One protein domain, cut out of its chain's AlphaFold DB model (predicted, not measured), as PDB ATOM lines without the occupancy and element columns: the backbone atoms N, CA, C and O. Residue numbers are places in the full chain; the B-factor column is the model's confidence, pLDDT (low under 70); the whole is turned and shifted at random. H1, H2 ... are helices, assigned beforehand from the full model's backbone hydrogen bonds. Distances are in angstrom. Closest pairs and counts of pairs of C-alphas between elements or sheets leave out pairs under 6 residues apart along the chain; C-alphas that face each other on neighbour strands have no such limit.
ATOM      1  N   HIS A  61     -53.441  23.756 -31.093       91.50
ATOM      2  CA  HIS A  61     -54.594  23.575 -30.226       91.50
ATOM      3  C   HIS A  61     -54.163  22.838 -28.962       91.50
ATOM      4  O   HIS A  61     -53.482  21.820 -29.029       91.50
ATOM      5  N   LEU A  62     -54.560  23.378 -27.813       89.81
ATOM      6  CA  LEU A  62     -54.397  22.735 -26.516       89.81
ATOM      7  C   LEU A  62     -55.757  22.359 -25.953       89.81
ATOM      8  O   LEU A  62     -56.696  23.176 -26.001       89.81
ATOM      9  N   ASP A  63     -55.794  21.184 -25.337       95.06
ATOM     10  CA  ASP A  63     -56.899  20.748 -24.500       95.06
ATOM     11  C   ASP A  63     -57.142  21.732 -23.353       95.06
ATOM     12  O   ASP A  63     -56.290  22.546 -22.966       95.06
ATOM     13  N   LYS A  64     -58.375  21.721 -22.847       94.62
ATOM     14  CA  LYS A  64     -58.861  22.731 -21.901       94.62
ATOM     15  C   LYS A  64     -58.065  22.727 -20.596       94.62
ATOM     16  O   LYS A  64     -57.765  23.789 -20.059       94.62
ATOM     17  N   ASP A  65     -57.736  21.553 -20.085       95.38
ATOM     18  CA  ASP A  65     -56.930  21.341 -18.885       95.38
ATOM     19  C   ASP A  65     -55.498  21.867 -19.050       95.38
ATOM     20  O   ASP A  65     -55.042  22.666 -18.227       95.38
ATOM     21  N   VAL A  66     -54.832  21.529 -20.157       91.69
ATOM     22  CA  VAL A  66     -53.483  22.011 -20.474       91.69
ATOM     23  C   VAL A  66     -53.488  23.528 -20.644       91.69
ATOM     24  O   VAL A  66     -52.673  24.235 -20.051       91.69
ATOM     25  N   ARG A  67     -54.467  24.074 -21.373       91.12
ATOM     26  CA  ARG A  67     -54.639  25.524 -21.534       91.12
ATOM     27  C   ARG A  67     -54.818  26.233 -20.193       91.12
ATOM     28  O   ARG A  67     -54.216  27.283 -19.973       91.12
ATOM     29  N   ASN A  68     -55.611  25.660 -19.289       92.12
ATOM     30  CA  ASN A  68     -55.807  26.209 -17.950       92.12
ATOM     31  C   ASN A  68     -54.508  26.187 -17.138       92.12
ATOM     32  O   ASN A  68     -54.219  27.152 -16.430       92.12
ATOM     33  N   ALA A  69     -53.704  25.124 -17.244       92.25
ATOM     34  CA  ALA A  69     -52.393  25.055 -16.604       92.25
ATOM     35  C   ALA A  69     -51.448  26.142 -17.146       92.25
ATOM     36  O   ALA A  69     -50.861  26.888 -16.362       92.25
ATOM     37  N   PHE A  70     -51.390  26.317 -18.470       91.06
ATOM     38  CA  PHE A  70     -50.627  27.393 -19.110       91.06
ATOM     39  C   PHE A  70     -51.055  28.774 -18.599       91.06
ATOM     40  O   PHE A  70     -50.209  29.583 -18.224       91.06
ATOM     41  N   GLN A  71     -52.361  29.046 -18.533       89.56
ATOM     42  CA  GLN A  71     -52.882  30.317 -18.021       89.56
ATOM     43  C   GLN A  71     -52.572  30.527 -16.532       89.56
ATOM     44  O   GLN A  71     -52.257  31.647 -16.134       89.56
ATOM     45  N   LYS A  72     -52.617  29.474 -15.706       92.31
ATOM     46  CA  LYS A  72     -52.243  29.554 -14.283       92.31
ATOM     47  C   LYS A  72     -50.768  29.907 -14.095       92.31
ATOM     48  O   LYS A  72     -50.467  30.765 -13.274       92.31
ATOM     49  N   VAL A  73     -49.874  29.283 -14.865       90.56
ATOM     50  CA  VAL A  73     -48.423  29.544 -14.808       90.56
ATOM     51  C   VAL A  73     -48.093  30.961 -15.280       90.56
ATOM     52  O   VAL A  73     -47.246  31.635 -14.706       90.56
ATOM     53  N   LEU A  74     -48.771  31.421 -16.330       90.69
ATOM     54  CA  LEU A  74     -48.504  32.707 -16.971       90.69
ATOM     55  C   LEU A  74     -49.218  33.898 -16.307       90.69
ATOM     56  O   LEU A  74     -48.840  35.049 -16.531       90.69
ATOM     57  N   GLY A  75     -50.241  33.636 -15.494       90.06
ATOM     58  CA  GLY A  75     -51.066  34.654 -14.852       90.06
ATOM     59  C   GLY A  75     -52.125  35.269 -15.775       90.06
ATOM     60  O   GLY A  75     -52.278  34.911 -16.940       90.06
ATOM     61  N   LYS A  76     -52.896  36.225 -15.237       85.38
ATOM     62  CA  LYS A  76     -54.065  36.824 -15.920       85.38
ATOM     63  C   LYS A  76     -53.708  37.690 -17.137       85.38
ATOM     64  O   LYS A  76     -54.529  37.835 -18.036       85.38
ATOM     65  N   LYS A  77     -52.520  38.301 -17.146       87.06
ATOM     66  CA  LYS A  77     -52.028  39.180 -18.221       87.06
ATOM     67  C   LYS A  77     -50.542  38.916 -18.470       87.06
ATOM     68  O   LYS A  77     -49.704  39.680 -17.994       87.06
ATOM     69  N   PRO A  78     -50.201  37.820 -19.161       89.06
ATOM     70  CA  PRO A  78     -48.812  37.547 -19.470       89.06
ATOM     71  C   PRO A  78     -48.229  38.584 -20.435       89.06
ATOM     72  O   PRO A  78     -48.956  39.117 -21.279       89.06
ATOM     73  N   PRO A  79     -46.913  38.844 -20.361       90.94
ATOM     74  CA  PRO A  79     -46.247  39.698 -21.330       90.94
ATOM     75  C   PRO A  79     -46.309  39.085 -22.734       90.94
ATOM     76  O   PRO A  79     -46.425  37.865 -22.912       90.94
ATOM     77  N   ARG A  80     -46.216  39.943 -23.757       87.88
ATOM     78  CA  ARG A  80     -46.238  39.515 -25.161       87.88
ATOM     79  C   ARG A  80     -45.147  38.464 -25.402       87.88
ATOM     80  O   ARG A  80     -43.994  38.661 -25.038       87.88
ATOM     81  N   GLY A  81     -45.527  37.340 -26.007       87.75
ATOM     82  CA  GLY A  81     -44.613  36.236 -26.314       87.75
ATOM     83  C   GLY A  81     -44.319  35.275 -25.156       87.75
ATOM     84  O   GLY A  81     -43.608  34.296 -25.369       87.75
ATOM     85  N   ALA A  82     -44.875  35.475 -23.954       90.75
ATOM     86  CA  ALA A  82     -44.651  34.552 -22.834       90.75
ATOM     87  C   ALA A  82     -45.183  33.137 -23.113       90.75
ATOM     88  O   ALA A  82     -44.531  32.156 -22.765       90.75
ATOM     89  N   GLN A  83     -46.330  33.033 -23.795       90.25
ATOM     90  CA  GLN A  83     -46.890  31.752 -24.240       90.25
ATOM     91  C   GLN A  83     -45.943  31.034 -25.202       90.25
ATOM     92  O   GLN A  83     -45.624  29.869 -24.988       90.25
ATOM     93  N   SER A  84     -45.433  31.745 -26.211       90.19
ATOM     94  CA  SER A  84     -44.466  31.201 -27.167       90.19
ATOM     95  C   SER A  84     -43.164  30.782 -26.480       90.19
ATOM     96  O   SER A  84     -42.605  29.745 -26.814       90.19
ATOM     97  N   LYS A  85     -42.695  31.547 -25.484       91.75
ATOM     98  CA  LYS A  85     -41.496  31.207 -24.706       91.75
ATOM     99  C   LYS A  85     -41.690  29.932 -23.883       91.75
ATOM    100  O   LYS A  85     -40.809  29.080 -23.888       91.75
ATOM    101  N   LEU A  86     -42.828  29.801 -23.199       92.12
ATOM    102  CA  LEU A  86     -43.160  28.607 -22.423       92.12
ATOM    103  C   LEU A  86     -43.305  27.380 -23.330       92.12
ATOM    104  O   LEU A  86     -42.715  26.345 -23.043       92.12
ATOM    105  N   ALA A  87     -44.026  27.518 -24.444       91.38
ATOM    106  CA  ALA A  87     -44.203  26.446 -25.418       91.38
ATOM    107  C   ALA A  87     -42.860  25.986 -26.002       91.38
ATOM    108  O   ALA A  87     -42.562  24.799 -25.979       91.38
ATOM    109  N   ASN A  88     -42.007  26.921 -26.432       90.81
ATOM    110  CA  ASN A  88     -40.678  26.590 -26.946       90.81
ATOM    111  C   ASN A  88     -39.811  25.875 -25.913       90.81
ATOM    112  O   ASN A  88     -39.057  24.986 -26.290       90.81
ATOM    113  N   LYS A  89     -39.907  26.253 -24.633       92.56
ATOM    114  CA  LYS A  89     -39.192  25.549 -23.568       92.56
ATOM    115  C   LYS A  89     -39.687  24.106 -23.454       92.56
ATOM    116  O   LYS A  89     -38.881  23.198 -23.545       92.56
ATOM    117  N   ILE A  90     -41.001  23.906 -23.352       92.00
ATOM    118  CA  ILE A  90     -41.602  22.568 -23.249       92.00
ATOM    119  C   ILE A  90     -41.226  21.697 -24.454       92.00
ATOM    120  O   ILE A  90     -40.873  20.538 -24.275       92.00
ATOM    121  N   PHE A  91     -41.271  22.243 -25.672       90.81
ATOM    122  CA  PHE A  91     -40.883  21.499 -26.870       90.81
ATOM    123  C   PHE A  91     -39.398  21.141 -26.877       90.81
ATOM    124  O   PHE A  91     -39.065  20.006 -27.195       90.81
ATOM    125  N   ARG A  92     -38.511  22.074 -26.509       90.31
ATOM    126  CA  ARG A  92     -37.071  21.797 -26.420       90.31
ATOM    127  C   ARG A  92     -36.771  20.736 -25.375       90.31
ATOM    128  O   ARG A  92     -36.151  19.747 -25.732       90.31
ATOM    129  N   ASP A  93     -37.287  20.904 -24.160       93.00
ATOM    130  CA  ASP A  93     -37.108  19.945 -23.068       93.00
ATOM    131  C   ASP A  93     -37.591  18.545 -23.517       93.00
ATOM    132  O   ASP A  93     -36.876  17.557 -23.382       93.00
ATOM    133  N   PHE A  94     -38.759  18.464 -24.167       91.88
ATOM    134  CA  PHE A  94     -39.300  17.204 -24.686       91.88
ATOM    135  C   PHE A  94     -38.436  16.572 -25.789       91.88
ATOM    136  O   PHE A  94     -38.279  15.352 -25.832       91.88
ATOM    137  N   PHE A  95     -37.899  17.369 -26.712       89.12
ATOM    138  CA  PHE A  95     -37.044  16.860 -27.781       89.12
ATOM    139  C   PHE A  95     -35.659  16.448 -27.266       89.12
ATOM    140  O   PHE A  95     -35.159  15.404 -27.685       89.12
ATOM    141  N   GLU A  96     -35.078  17.201 -26.330       89.25
ATOM    142  CA  GLU A  96     -33.817  16.864 -25.659       89.25
ATOM    143  C   GLU A  96     -33.943  15.537 -24.893       89.25
ATOM    144  O   GLU A  96     -33.126  14.636 -25.083       89.25
ATOM    145  N   GLU A  97     -35.019  15.347 -24.119       89.25
ATOM    146  CA  GLU A  97     -35.299  14.085 -23.408       89.25
ATOM    147  C   GLU A  97     -35.423  12.873 -24.346       89.25
ATOM    148  O   GLU A  97     -35.175  11.732 -23.951       89.25
ATOM    149  N   ARG A  98     -35.816  13.104 -25.602       84.12
ATOM    150  CA  ARG A  98     -35.975  12.064 -26.626       84.12
ATOM    151  C   ARG A  98     -34.735  11.875 -27.501       84.12
ATOM    152  O   ARG A  98     -34.764  11.000 -28.365       84.12
ATOM    153  N   GLY A  99     -33.674  12.661 -27.292       84.12
ATOM    154  CA  GLY A  99     -32.478  12.657 -28.143       84.12
ATOM    155  C   GLY A  99     -32.768  13.093 -29.583       84.12
ATOM    156  O   GLY A  99     -32.159  12.578 -30.519       84.12
ATOM    157  N   LEU A 100     -33.760  13.970 -29.763       77.12
ATOM    158  CA  LEU A 100     -34.184  14.522 -31.054       77.12
ATOM    159  C   LEU A 100     -33.557  15.895 -31.345       77.12
ATOM    160  O   LEU A 100     -33.763  16.425 -32.437       77.12
ATOM    161  N   LEU A 101     -32.835  16.464 -30.375       68.50
ATOM    162  CA  LEU A 101     -32.119  17.737 -30.470       68.50
ATOM    163  C   LEU A 101     -30.624  17.561 -30.198       68.50
ATOM    164  O   LEU A 101     -30.281  16.681 -29.374       68.50
TER     165      LEU A 101
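AT A GLANCE: This is residues 61 to 101 of the 101 residues of an uncharacterized protein of Bacillus cereus (UniProt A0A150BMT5). Two helices meet near their ends as an L: H2, the longer, makes the long arm, and H1 makes the short arm. The link between them, residues 75 to 81, sticks out at the corner as a loop. The printed part has 41 residues with two named helices, H1 then H2, and no named strand; its class is all helix. The whole is loose, with a radius of gyration of the C-alphas of 11.7 A, and elongated, its C-alphas spanning 35 by 21 by 15 A.

IN THESE COORDINATES: Start at His 61, C-alpha at (-54.594, 23.575, -30.226), and go on to Lys 64, where H1, residues 64 to 74, begins at (-58.861, 22.731, -21.901). It runs 15.2 A from first to last C-alpha. After the link, find C-alpha 82 at (-44.651, 34.552, -22.834); there H2, residues 82 to 97, begins, and it runs 22.5 A to C-alpha 97 at (-35.299, 14.085, -23.408).

HOW THE PARTS SIT: Look first at Leu 74 and Ala 82, whose C-alphas, 7.3 A apart, are the closest of the two helices. H1 and H2 only just touch, with 3 pairs of C-alphas within 8 A, and H2 does so with residues 82 to 83 alone. Their lines are about perpendicular at 70.4 degrees, only just past a steep tilt, and their centres are 14.6 A apart. In both H1 and H2, each backbone O i to N i+4 pair is within hydrogen-bond range.

THE WHOLE: The two C-alphas farthest apart are those of Lys 76 and Gly 99, at 34.6 A. The link from H1 to H2, 7 residues, is short, and the printed part has no cut. Residues 63 to 69, of which 64 to 69 belong to H1, stand free, as do residues 94 to 99, of which 94 to 97 belong to H2. The mean pLDDT of the printed part is 89.6; look for low confidence at Leu 101, the chain's last residue and the one printed residue under 70.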